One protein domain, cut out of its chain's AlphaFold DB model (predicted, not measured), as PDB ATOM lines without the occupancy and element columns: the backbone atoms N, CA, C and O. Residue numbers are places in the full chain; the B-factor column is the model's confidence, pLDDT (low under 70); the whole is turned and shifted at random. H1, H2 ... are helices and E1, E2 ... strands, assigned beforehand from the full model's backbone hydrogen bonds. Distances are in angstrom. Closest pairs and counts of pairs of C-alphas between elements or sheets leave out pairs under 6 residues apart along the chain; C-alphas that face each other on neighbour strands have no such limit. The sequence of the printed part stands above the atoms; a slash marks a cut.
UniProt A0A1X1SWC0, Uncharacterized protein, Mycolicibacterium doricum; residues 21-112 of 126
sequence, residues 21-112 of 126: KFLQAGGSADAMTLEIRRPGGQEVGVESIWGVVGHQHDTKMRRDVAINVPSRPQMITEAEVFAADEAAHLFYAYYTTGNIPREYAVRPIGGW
ATOM      1  N   LYS A  21     272.692 276.914 215.469       87.06
ATOM      2  CA  LYS A  21     273.304 278.236 215.342       87.06
ATOM      3  C   LYS A  21     273.280 278.976 216.673       87.06
ATOM      4  O   LYS A  21     272.215 279.113 217.274       87.06
ATOM      5  N   PHE A  22     274.425 279.496 217.096       91.50
ATOM      6  CA  PHE A  22     274.511 280.427 218.218       91.50
ATOM      7  C   PHE A  22     275.788 281.261 218.145       91.50
ATOM      8  O   PHE A  22     276.764 280.856 217.514       91.50
ATOM      9  N   LEU A  23     275.779 282.382 218.862       95.50
ATOM     10  CA  LEU A  23     276.964 283.089 219.333       95.50
ATOM     11  C   LEU A  23     276.837 283.186 220.858       95.50
ATOM     12  O   LEU A  23     275.764 283.529 221.352       95.50
ATOM     13  N   GLN A  24     277.893 282.851 221.592       94.62
ATOM     14  CA  GLN A  24     277.922 282.905 223.053       94.62
ATOM     15  C   GLN A  24     279.198 283.570 223.558       94.62
ATOM     16  O   GLN A  24     280.204 283.608 222.850       94.62
ATOM     17  N   ALA A  25     279.146 284.057 224.796       96.12
ATOM     18  CA  ALA A  25     280.274 284.650 225.494       96.12
ATOM     19  C   ALA A  25     280.503 283.959 226.838       96.12
ATOM     20  O   ALA A  25     279.550 283.558 227.509       96.12
ATOM     21  N   GLY A  26     281.761 283.873 227.255       94.00
ATOM     22  CA  GLY A  26     282.140 283.454 228.601       94.00
ATOM     23  C   GLY A  26     283.308 284.290 229.111       94.00
ATOM     24  O   GLY A  26     284.201 284.613 228.335       94.00
ATOM     25  N   GLY A  27     283.304 284.646 230.395       93.88
ATOM     26  CA  GLY A  27     284.337 285.482 231.014       93.88
ATOM     27  C   GLY A  27     283.763 286.636 231.834       93.88
ATOM     28  O   GLY A  27     282.648 286.546 232.353       93.88
ATOM     29  N   SER A  28     284.539 287.711 231.962       93.50
ATOM     30  CA  SER A  28     284.140 288.965 232.609       93.50
ATOM     31  C   SER A  28     283.915 290.072 231.577       93.50
ATOM     32  O   SER A  28     284.224 289.910 230.399       93.50
ATOM     33  N   ALA A  29     283.389 291.219 232.017       94.25
ATOM     34  CA  ALA A  29     283.132 292.356 231.132       94.25
ATOM     35  C   ALA A  29     284.398 292.894 230.438       94.25
ATOM     36  O   ALA A  29     284.316 293.343 229.300       94.25
ATOM     37  N   ASP A  30     285.556 292.816 231.097       93.50
ATOM     38  CA  ASP A  30     286.826 293.320 230.557       93.50
ATOM     39  C   ASP A  30     287.617 292.251 229.784       93.50
ATOM     40  O   ASP A  30     288.585 292.573 229.099       93.50
ATOM     41  N   ALA A  31     287.247 290.976 229.926       94.81
ATOM     42  CA  ALA A  31     287.924 289.861 229.277       94.81
ATOM     43  C   ALA A  31     286.966 288.674 229.111       94.81
ATOM     44  O   ALA A  31     286.739 287.890 230.043       94.81
ATOM     45  N   MET A  32     286.435 288.517 227.900       96.50
ATOM     46  CA  MET A  32     285.606 287.381 227.507       96.50
ATOM     47  C   MET A  32     286.098 286.731 226.218       96.50
ATOM     48  O   MET A  32     286.725 287.369 225.379       96.50
ATOM     49  N   THR A  33     285.783 285.449 226.065       97.00
ATOM     50  CA  THR A  33     285.909 284.720 224.802       97.00
ATOM     51  C   THR A  33     284.546 284.648 224.133       97.00
ATOM     52  O   THR A  33     283.527 284.533 224.819       97.00
ATOM     53  N   LEU A  34     284.532 284.651 222.802       97.62
ATOM     54  CA  LEU A  34     283.322 284.457 222.009       97.62
ATOM     55  C   LEU A  34     283.389 283.148 221.234       97.62
ATOM     56  O   LEU A  34     284.399 282.833 220.606       97.62
ATOM     57  N   GLU A  35     282.298 282.395 221.246       96.00
ATOM     58  CA  GLU A  35     282.189 281.135 220.520       96.00
ATOM     59  C   GLU A  35     280.957 281.102 219.635       96.00
ATOM     60  O   GLU A  35     279.877 281.546 220.022       96.00
ATOM     61  N   ILE A  36     281.118 280.526 218.451       95.69
ATOM     62  CA  ILE A  36     280.079 280.450 217.433       95.69
ATOM     63  C   ILE A  36     279.848 279.007 217.005       95.69
ATOM     64  O   ILE A  36     280.801 278.272 216.734       95.69
ATOM     65  N   ARG A  37     278.573 278.641 216.849       93.81
ATOM     66  CA  ARG A  37     278.152 277.489 216.049       93.81
ATOM     67  C   ARG A  37     277.449 277.966 214.787       93.81
ATOM     68  O   ARG A  37     276.557 278.815 214.848       93.81
ATOM     69  N   ARG A  38     277.843 277.420 213.635       92.19
ATOM     70  CA  ARG A  38     277.203 277.698 212.339       92.19
ATOM     71  C   ARG A  38     277.264 276.484 211.406       92.19
ATOM     72  O   ARG A  38     278.189 275.685 211.545       92.19
ATOM     73  N   PRO A  39     276.350 276.361 210.426       91.31
ATOM     74  CA  PRO A  39     276.465 275.363 209.370       91.31
ATOM     75  C   PRO A  39     277.743 275.558 208.549       91.31
ATOM     76  O   PRO A  39     278.179 276.696 208.349       91.31
ATOM     77  N   GLY A  40     278.310 274.462 208.054       90.00
ATOM     78  CA  GLY A  40     279.542 274.444 207.262       90.00
ATOM     79  C   GLY A  40     280.506 273.343 207.708       90.00
ATOM     80  O   GLY A  40     280.217 272.624 208.663       90.00
ATOM     81  N   GLY A  41     281.665 273.255 207.047       89.12
ATOM     82  CA  GLY A  41     282.713 272.282 207.364       89.12
ATOM     83  C   GLY A  41     282.597 270.959 206.605       89.12
ATOM     84  O   GLY A  41     283.221 269.969 206.995       89.12
ATOM     85  N   GLN A  42     281.825 270.921 205.514       93.31
ATOM     86  CA  GLN A  42     281.655 269.720 204.692       93.31
ATOM     87  C   GLN A  42     282.995 269.214 204.135       93.31
ATOM     88  O   GLN A  42     283.183 268.010 203.979       93.31
ATOM     89  N   GLU A  43     283.951 270.113 203.896       91.38
ATOM     90  CA  GLU A  43     285.318 269.810 203.466       91.38
ATOM     91  C   GLU A  43     286.127 268.994 204.490       91.38
ATOM     92  O   GLU A  43     287.083 268.318 204.114       91.38
ATOM     93  N   VAL A  44     285.725 269.024 205.764       88.50
ATOM     94  CA  VAL A  44     286.303 268.228 206.861       88.50
ATOM     95  C   VAL A  44     285.297 267.229 207.450       88.50
ATOM     96  O   VAL A  44     285.513 266.698 208.536       88.50
ATOM     97  N   GLY A  45     284.205 266.937 206.731       91.38
ATOM     98  CA  GLY A  45     283.250 265.881 207.086       91.38
ATOM     99  C   GLY A  45     282.221 266.242 208.163       91.38
ATOM    100  O   GLY A  45     281.600 265.337 208.722       91.38
ATOM    101  N   VAL A  46     282.013 267.530 208.455       94.31
ATOM    102  CA  VAL A  46     280.990 268.000 209.409       94.31
ATOM    103  C   VAL A  46     279.920 268.853 208.715       94.31
ATOM    104  O   VAL A  46     280.155 269.424 207.654       94.31
ATOM    105  N   GLU A  47     278.724 268.941 209.300       93.94
ATOM    106  CA  GLU A  47     277.634 269.808 208.814       93.94
ATOM    107  C   GLU A  47     277.525 271.124 209.591       93.94
ATOM    108  O   GLU A  47     276.921 272.090 209.115       93.94
ATOM    109  N   SER A  48     278.117 271.180 210.786       93.12
ATOM    110  CA  SER A  48     278.244 272.411 211.562       93.12
ATOM    111  C   SER A  48     279.598 272.492 212.251       93.12
ATOM    112  O   SER A  48     280.114 271.487 212.735       93.12
ATOM    113  N   ILE A  49     280.142 273.704 212.322       94.38
ATOM    114  CA  ILE A  49     281.399 274.033 212.997       94.38
ATOM    115  C   ILE A  49     281.082 274.742 214.311       94.38
ATOM    116  O   ILE A  49     280.265 275.664 214.324       94.38
ATOM    117  N   TRP A  50     281.782 274.356 215.376       95.19
ATOM    118  CA  TRP A  50     281.963 275.137 216.598       95.19
ATOM    119  C   TRP A  50     283.368 275.737 216.594       95.19
ATOM    120  O   TRP A  50     284.364 275.019 216.455       95.19
ATOM    121  N   GLY A  51     283.465 277.055 216.732       94.62
ATOM    122  CA  GLY A  51     284.745 277.747 216.788       94.62
ATOM    123  C   GLY A  51     284.789 278.890 217.790       94.62
ATOM    124  O   GLY A  51     283.755 279.340 218.281       94.62
ATOM    125  N   VAL A  52     286.009 279.358 218.049       96.00
ATOM    126  CA  VAL A  52     286.301 280.579 218.809       96.00
ATOM    127  C   VAL A  52     286.452 281.733 217.827       96.00
ATOM    128  O   VAL A  52     287.136 281.588 216.810       96.00
ATOM    129  N   VAL A  53     285.794 282.855 218.101       97.06
ATOM    130  CA  VAL A  53     285.969 284.094 217.338       97.06
ATOM    131  C   VAL A  53     287.231 284.794 217.835       97.06
ATOM    132  O   VAL A  53     287.506 284.796 219.029       97.06
ATOM    133  N   GLY A  54     287.991 285.396 216.930       96.62
ATOM    134  CA  GLY A  54     289.143 286.214 217.278       96.62
ATOM    135  C   GLY A  54     289.393 287.296 216.240       96.62
ATOM    136  O   GLY A  54     288.892 287.230 215.118       96.62
ATOM    137  N   HIS A  55     290.178 288.293 216.609       96.38
ATOM    138  CA  HIS A  55     290.715 289.286 215.692       96.38
ATOM    139  C   HIS A  55     291.557 288.610 214.607       96.38
ATOM    140  O   HIS A  55     292.234 287.610 214.863       96.38
ATOM    141  N   GLN A  56     291.548 289.154 213.389       93.12
ATOM    142  CA  GLN A  56     292.502 288.711 212.378       93.12
ATOM    143  C   GLN A  56     293.939 288.974 212.836       93.12
ATOM    144  O   GLN A  56     294.277 290.060 213.302       93.12
ATOM    145  N   HIS A  57     294.789 287.964 212.681       87.06
ATOM    146  CA  HIS A  57     296.207 288.049 212.985       87.06
ATOM    147  C   HIS A  57     296.999 287.144 212.031       87.06
ATOM    148  O   HIS A  57     296.580 286.030 211.717       87.06
ATOM    149  N   ASP A  58     298.174 287.599 211.595       77.06
ATOM    150  CA  ASP A  58     298.980 286.885 210.590       77.06
ATOM    151  C   ASP A  58     299.908 285.818 211.195       77.06
ATOM    152  O   ASP A  58     300.478 284.984 210.491       77.06
ATOM    153  N   THR A  59     300.080 285.822 212.518       76.25
ATOM    154  CA  THR A  59     301.030 284.952 213.227       76.25
ATOM    155  C   THR A  59     300.322 283.948 214.119       76.25
ATOM    156  O   THR A  59     299.367 284.304 214.797       76.25
ATOM    157  N   LYS A  60     300.817 282.707 214.215       81.75
ATOM    158  CA  LYS A  60     300.332 281.762 215.235       81.75
ATOM    159  C   LYS A  60     300.589 282.341 216.634       81.75
ATOM    160  O   LYS A  60     301.741 282.511 217.024       81.75
ATOM    161  N   MET A  61     299.522 282.615 217.380       85.12
ATOM    162  CA  MET A  61     299.596 283.094 218.761       85.12
ATOM    163  C   MET A  61     299.519 281.929 219.748       85.12
ATOM    164  O   MET A  61     298.912 280.890 219.470       85.12
ATOM    165  N   ARG A  62     300.154 282.095 220.910       89.12
ATOM    166  CA  ARG A  62     300.074 281.117 221.997       89.12
ATOM    167  C   ARG A  62     298.698 281.200 222.654       89.12
ATOM    168  O   ARG A  62     298.105 282.267 222.732       89.12
ATOM    169  N   ARG A  63     298.193 280.047 223.101       90.81
ATOM    170  CA  ARG A  63     296.970 279.953 223.909       90.81
ATOM    171  C   ARG A  63     297.345 280.027 225.388       90.81
ATOM    172  O   ARG A  63     297.375 279.003 226.067       90.81
ATOM    173  N   ASP A  64     297.762 281.201 225.844       93.19
ATOM    174  CA  ASP A  64     298.261 281.449 227.202       93.19
ATOM    175  C   ASP A  64     297.435 282.477 227.991       93.19
ATOM    176  O   ASP A  64     297.745 282.729 229.156       93.19
ATOM    177  N   VAL A  65     296.324 282.965 227.430       92.69
ATOM    178  CA  VAL A  65     295.342 283.776 228.157       92.69
ATOM    179  C   VAL A  65     294.240 282.882 228.714       92.69
ATOM    180  O   VAL A  65     293.589 282.145 227.974       92.69
ATOM    181  N   ALA A  66     294.026 282.944 230.027       93.94
ATOM    182  CA  ALA A  66     292.980 282.195 230.707       93.94
ATOM    183  C   ALA A  66     291.702 283.036 230.837       93.94
ATOM    184  O   ALA A  66     291.704 284.072 231.499       93.94
ATOM    185  N   ILE A  67     290.599 282.551 230.268       92.75
ATOM    186  CA  ILE A  67     289.258 283.097 230.494       92.75
ATOM    187  C   ILE A  67     288.510 282.194 231.467       92.75
ATOM    188  O   ILE A  67     288.340 280.998 231.223       92.75
ATOM    189  N   ASN A  68     288.059 282.762 232.583       89.19
ATOM    190  CA  ASN A  68     287.306 282.026 233.592       89.19
ATOM    191  C   ASN A  68     285.866 281.805 233.113       89.19
ATOM    192  O   ASN A  68     285.060 282.731 233.116       89.19
ATOM    193  N   VAL A  69     285.540 280.568 232.738       84.62
ATOM    194  CA  VAL A  69     284.162 280.116 232.493       84.62
ATOM    195  C   VAL A  69     283.735 279.127 233.591       84.62
ATOM    196  O   VAL A  69     284.606 278.567 234.260       84.62
ATOM    197  N   PRO A  70     282.423 278.900 233.821       80.31
ATOM    198  CA  PRO A  70     281.927 278.235 235.033       80.31
ATOM    199  C   PRO A  70     282.534 276.862 235.365       80.31
ATOM    200  O   PRO A  70     282.616 276.507 236.536       80.31
ATOM    201  N   SER A  71     282.950 276.079 234.365       79.38
ATOM    202  CA  SER A  71     283.482 274.724 234.575       79.38
ATOM    203  C   SER A  71     285.003 274.673 234.734       79.38
ATOM    204  O   SER A  71     285.511 273.895 235.540       79.38
ATOM    205  N   ARG A  72     285.743 275.464 233.954       77.50
ATOM    206  CA  ARG A  72     287.212 275.497 233.944       77.50
ATOM    207  C   ARG A  72     287.716 276.725 233.194       77.50
ATOM    208  O   ARG A  72     287.041 277.161 232.269       77.50
ATOM    209  N   PRO A  73     288.925 277.227 233.485       87.19
ATOM    210  CA  PRO A  73     289.553 278.216 232.626       87.19
ATOM    211  C   PRO A  73     289.721 277.686 231.195       87.19
ATOM    212  O   PRO A  73     290.159 276.549 230.975       87.19
ATOM    213  N   GLN A  74     289.368 278.518 230.223       90.12
ATOM    214  CA  GLN A  74     289.607 278.274 228.809       90.12
ATOM    215  C   GLN A  74     290.865 279.023 228.383       90.12
ATOM    216  O   GLN A  74     290.970 280.229 228.592       90.12
ATOM    217  N   MET A  75     291.819 278.295 227.803       93.06
ATOM    218  CA  MET A  75     293.062 278.873 227.298       93.06
ATOM    219  C   MET A  75     292.866 279.317 225.849       93.06
ATOM    220  O   MET A  75     292.643 278.480 224.968       93.06
ATOM    221  N   ILE A  76     292.963 280.619 225.616       93.38
ATOM    222  CA  ILE A  76     292.772 281.273 224.320       93.38
ATOM    223  C   ILE A  76     293.977 282.149 223.973       93.38
ATOM    224  O   ILE A  76     294.893 282.315 224.785       93.38
ATOM    225  N   THR A  77     294.013 282.663 222.749       94.25
ATOM    226  CA  THR A  77     295.013 283.660 222.341       94.25
ATOM    227  C   THR A  77     294.585 285.065 222.766       94.25
ATOM    228  O   THR A  77     293.400 285.309 222.976       94.25
ATOM    229  N   GLU A  78     295.516 286.020 222.847       94.62
ATOM    230  CA  GLU A  78     295.154 287.430 223.091       94.62
ATOM    231  C   GLU A  78     294.219 287.989 222.006       94.62
ATOM    232  O   GLU A  78     293.358 288.808 222.302       94.62
ATOM    233  N   ALA A  79     294.324 287.507 220.762       95.75
ATOM    234  CA  ALA A  79     293.414 287.898 219.686       95.75
ATOM    235  C   ALA A  79     291.981 287.368 219.869       95.75
ATOM    236  O   ALA A  79     291.067 287.859 219.217       95.75
ATOM    237  N   GLU A  80     291.765 286.375 220.727       96.44
ATOM    238  CA  GLU A  80     290.451 285.788 221.025       96.44
ATOM    239  C   GLU A  80     289.795 286.416 222.272       96.44
ATOM    240  O   GLU A  80     288.739 285.956 222.711       96.44
ATOM    241  N   VAL A  81     290.419 287.447 222.858       97.06
ATOM    242  CA  VAL A  81     289.904 288.192 224.016       97.06
ATOM    243  C   VAL A  81     289.122 289.410 223.540       97.06
ATOM    244  O   VAL A  81     289.604 290.174 222.708       97.06
ATOM    245  N   PHE A  82     287.946 289.615 224.125       97.69
ATOM    246  CA  PHE A  82     287.062 290.743 223.848       97.69
ATOM    247  C   PHE A  82     286.690 291.472 225.136       97.69
ATOM    248  O   PHE A  82     286.530 290.848 226.191       97.69
ATOM    249  N   ALA A  83     286.486 292.782 225.026       97.56
ATOM    250  CA  ALA A  83     285.736 293.556 226.009       97.56
ATOM    251  C   ALA A  83     284.228 293.502 225.694       97.56
ATOM    252  O   ALA A  83     283.806 293.167 224.583       97.56
ATOM    253  N   ALA A  84     283.390 293.808 226.686       97.31
ATOM    254  CA  ALA A  84     281.937 293.682 226.577       97.31
ATOM    255  C   ALA A  84     281.308 294.588 225.509       97.31
ATOM    256  O   ALA A  84     280.309 294.208 224.899       97.31
ATOM    257  N   ASP A  85     281.863 295.776 225.287       97.81
ATOM    258  CA  ASP A  85     281.401 296.730 224.277       97.81
ATOM    259  C   ASP A  85     281.652 296.218 222.853       97.81
ATOM    260  O   ASP A  85     280.750 296.229 222.013       97.81
ATOM    261  N   GLU A  86     282.845 295.690 222.596       97.44
ATOM    262  CA  GLU A  86     283.180 295.043 221.333       97.44
ATOM    263  C   GLU A  86     282.342 293.782 221.100       97.44
ATOM    264  O   GLU A  86     281.747 293.606 220.030       97.44
ATOM    265  N   ALA A  87     282.221 292.933 222.123       97.69
ATOM    266  CA  ALA A  87     281.372 291.755 222.060       97.69
ATOM    267  C   ALA A  87     279.922 292.136 221.731       97.69
ATOM    268  O   ALA A  87     279.315 291.520 220.855       97.69
ATOM    269  N   ALA A  88     279.369 293.181 222.354       97.62
ATOM    270  CA  ALA A  88     278.015 293.649 222.069       97.62
ATOM    271  C   ALA A  88     277.822 294.020 220.587       97.62
ATOM    272  O   ALA A  88     276.797 293.666 219.996       97.62
ATOM    273  N   HIS A  89     278.812 294.659 219.955       97.00
ATOM    274  CA  HIS A  89     278.772 294.932 218.516       97.00
ATOM    275  C   HIS A  89     278.763 293.649 217.678       97.00
ATOM    276  O   HIS A  89     277.993 293.550 216.720       97.00
ATOM    277  N   LEU A  90     279.562 292.645 218.050       97.44
ATOM    278  CA  LEU A  90     279.575 291.342 217.381       97.44
ATOM    279  C   LEU A  90     278.247 290.593 217.535       97.44
ATOM    280  O   LEU A  90     277.737 290.052 216.553       97.44
ATOM    281  N   PHE A  91     277.645 290.612 218.727       97.31
ATOM    282  CA  PHE A  91     276.308 290.061 218.954       97.31
ATOM    283  C   PHE A  91     275.260 290.746 218.086       97.31
ATOM    284  O   PHE A  91     274.456 290.066 217.448       97.31
ATOM    285  N   TYR A  92     275.289 292.075 218.009       96.50
ATOM    286  CA  TYR A  92     274.367 292.825 217.166       96.50
ATOM    287  C   TYR A  92     274.559 292.505 215.674       96.50
ATOM    288  O   TYR A  92     273.584 292.253 214.960       96.50
ATOM    289  N   ALA A  93     275.805 292.442 215.197       96.19
ATOM    290  CA  ALA A  93     276.116 292.071 213.817       96.19
ATOM    291  C   ALA A  93     275.661 290.639 213.490       96.19
ATOM    292  O   ALA A  93     275.037 290.404 212.451       96.19
ATOM    293  N   TYR A  94     275.907 289.684 214.388       95.19
ATOM    294  CA  TYR A  94     275.476 288.301 214.212       95.19
ATOM    295  C   TYR A  94     273.953 288.169 214.241       95.19
ATOM    296  O   TYR A  94     273.383 287.494 213.389       95.19
ATOM    297  N   TYR A  95     273.273 288.855 215.159       91.62
ATOM    298  CA  TYR A  95     271.813 288.860 215.230       91.62
ATOM    299  C   TYR A  95     271.175 289.412 213.948       91.62
ATOM    300  O   TYR A  95     270.214 288.846 213.432       91.62
ATOM    301  N   THR A  96     271.731 290.496 213.407       94.38
ATOM    302  CA  THR A  96     271.182 291.172 212.222       94.38
ATOM    303  C   THR A  96     271.520 290.474 210.906       94.38
ATOM    304  O   THR A  96     270.713 290.505 209.980       94.38
ATOM    305  N   THR A  97     272.695 289.846 210.796       92.81
ATOM    306  CA  THR A  97     273.200 289.316 209.514       92.81
ATOM    307  C   THR A  97     273.397 287.803 209.489       92.81
ATOM    308  O   THR A  97     273.610 287.233 208.418       92.81
ATOM    309  N   GLY A  98     273.385 287.144 210.648       89.50
ATOM    310  CA  GLY A  98     273.764 285.740 210.809       89.50
ATOM    311  C   GLY A  98     275.259 285.461 210.624       89.50
ATOM    312  O   GLY A  98     275.651 284.295 210.565       89.50
ATOM    313  N   ASN A  99     276.096 286.497 210.495       90.88
ATOM    314  CA  ASN A  99     277.513 286.373 210.170       90.88
ATOM    315  C   ASN A  99     278.398 287.125 211.166       90.88
ATOM    316  O   ASN A  99     277.990 288.112 211.772       90.88
ATOM    317  N   ILE A 100     279.639 286.657 211.295       93.75
ATOM    318  CA  ILE A 100     280.711 287.409 211.949       93.75
ATOM    319  C   ILE A 100     281.318 288.367 210.908       93.75
ATOM    320  O   ILE A 100     281.556 287.925 209.775       93.75
ATOM    321  N   PRO A 101     281.545 289.650 211.246       94.94
ATOM    322  CA  PRO A 101     282.188 290.614 210.356       94.94
ATOM    323  C   PRO A 101     283.564 290.142 209.850       94.94
ATOM    324  O   PRO A 101     284.240 289.338 210.492       94.94
ATOM    325  N   ARG A 102     283.972 290.603 208.659       93.19
ATOM    326  CA  ARG A 102     285.156 290.077 207.945       93.19
ATOM    327  C   ARG A 102     286.481 290.435 208.613       93.19
ATOM    328  O   ARG A 102     287.491 289.843 208.255       93.19
ATOM    329  N   GLU A 103     286.473 291.391 209.534       93.62
ATOM    330  CA  GLU A 103     287.629 291.841 210.312       93.62
ATOM    331  C   GLU A 103     288.029 290.816 211.388       93.62
ATOM    332  O   GLU A 103     289.122 290.886 211.949       93.62
ATOM    333  N   TYR A 104     287.165 289.831 211.638       96.06
ATOM    334  CA  TYR A 104     287.392 288.750 212.584       96.06
ATOM    335  C   TYR A 104     287.550 287.413 211.857       96.06
ATOM    336  O   TYR A 104     287.113 287.209 210.720       96.06
ATOM    337  N   ALA A 105     288.184 286.472 212.540       93.81
ATOM    338  CA  ALA A 105     288.366 285.099 212.116       93.81
ATOM    339  C   ALA A 105     287.661 284.146 213.088       93.81
ATOM    340  O   ALA A 105     287.398 284.474 214.242       93.81
ATOM    341  N   VAL A 106     287.360 282.938 212.607       93.31
ATOM    342  CA  VAL A 106     286.830 281.854 213.438       93.31
ATOM    343  C   VAL A 106     287.821 280.707 213.404       93.31
ATOM    344  O   VAL A 106     288.048 280.117 212.345       93.31
ATOM    345  N   ARG A 107     288.385 280.364 214.561       92.88
ATOM    346  CA  ARG A 107     289.208 279.170 214.720       92.88
ATOM    347  C   ARG A 107     288.311 277.977 215.062       92.88
ATOM    348  O   ARG A 107     287.689 277.995 216.126       92.88
ATOM    349  N   PRO A 108     288.263 276.919 214.235       92.94
ATOM    350  CA  PRO A 108     287.483 275.732 214.560       92.94
ATOM    351  C   PRO A 108     288.054 275.020 215.797       92.94
ATOM    352  O   PRO A 108     289.268 274.914 215.977       92.94
ATOM    353  N   ILE A 109     287.158 274.553 216.664       92.81
ATOM    354  CA  ILE A 109     287.448 273.655 217.795       92.81
ATOM    355  C   ILE A 109     286.930 272.254 217.474       92.81
ATOM    356  O   ILE A 109     287.533 271.253 217.842       92.81
ATOM    357  N   GLY A 110     285.813 272.183 216.765       94.56
ATOM    358  CA  GLY A 110     285.223 270.934 216.336       94.56
ATOM    359  C   GLY A 110     283.957 271.168 215.545       94.56
ATOM    360  O   GLY A 110     283.661 272.291 215.132       94.56
ATOM    361  N   GLY A 111     283.211 270.103 215.326       94.12
ATOM    362  CA  GLY A 111     281.954 270.158 214.610       94.12
ATOM    363  C   GLY A 111     281.130 268.902 214.803       94.12
ATOM    364  O   GLY A 111     281.578 267.943 215.426       94.12
ATOM    365  N   TRP A 112     279.919 268.919 214.256       93.38
ATOM    366  CA  TRP A 112     279.031 267.759 214.261       93.38
ATOM    367  C   TRP A 112     278.812 267.243 212.848       93.38
ATOM    368  O   TRP A 112     278.531 268.032 211.943       93.38
TER     369      TRP A 112
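Overview. This is residues 21 to 112 of the 126 residues of an uncharacterized protein of Mycolicibacterium doricum (UniProt A0A1X1SWC0). A strongly twisted sheet of four strands has the single helix H1 over one face, running along the strands, while the small hairpin of E4 and E5 crosses one end of the sheet, partly over its other face, near the turn from E1 to E2. The sheet runs E1, E2, E3, E6, antiparallel throughout. The printed part has 92 residues with one named helix and six named strands, in the order E1, E2, E3, E4, E5, H1, E6; the class is mixed, helices and strands. It is compact, with a radius of gyration of the C-alphas of 12.9 A, and rounded, spanning 34 by 30 by 28 A.

Along the chain. In the large sheet, E1 is residues 22 to 28, 19.3 A long, beginning at C-alpha 22 at (274.511, 280.427, 218.218). E2 is residues 31 to 39, 27.2 A. E3 is residues 48 to 55, 21.4 A, and bends by 51 degrees at residue 52. E6 is residues 104 to 112, 22.7 A; it bends by 68 degrees at residue 109 and ends at C-alpha 112 at (279.031, 267.759, 214.261). H1 is residues 84 to 97, 19.7 A, with C-alpha 84 at (281.937, 293.682, 226.577). The short strands are E4, residues 65 to 68, 9.9 A, and E5, residues 73 to 76, 9.4 A.

Arrangement. E1, E2 and E3 form a meander, each strand the antiparallel neighbour of the one before. The hairpin of E1 and E2 has N 24 and O 35 within hydrogen-bond range at 2.8 A, and the hairpin of E2 and E3 has N 51 and O 36 at 2.9 A. E3 and E6 are antiparallel, with N 107 and O 52 within hydrogen-bond range at 2.8 A. The edge strands are E1 and E6. H1 is on this sheet at a height of 9.3 A, making two layers, a helix on one face of a sheet. It lies over E2, and only just not over E1, on which 2 of its C-alphas fall. It runs along the strands, at 1 degrees to E2 on the local plane. The closest C-alphas of E1 and H1 are those of Leu 23 and Phe 91, 7.0 A apart. Every O i to N i+4 pair of H1 is within hydrogen-bond range. The hairpin of E4 and E5, with N 67 and O 74 within hydrogen-bond range at 2.9 A, makes a sandwich with the large sheet, two sheets face to face, their strands at 78 degrees. The closest C-alphas of E1 and E4 are those of Gly 27 and Asn 68, 5.2 A apart. E4 and H1 are apart, as are E5 and E6.

Size, cuts and confidence. The two C-alphas farthest apart, those of Asp 30 and Gly 45, are 36.3 A apart. The printed part has no cut. The links E1 to E2 and E4 to E5 are tight, the others short. Mean pLDDT of the printed part is 92.7, and no printed residue is under 70.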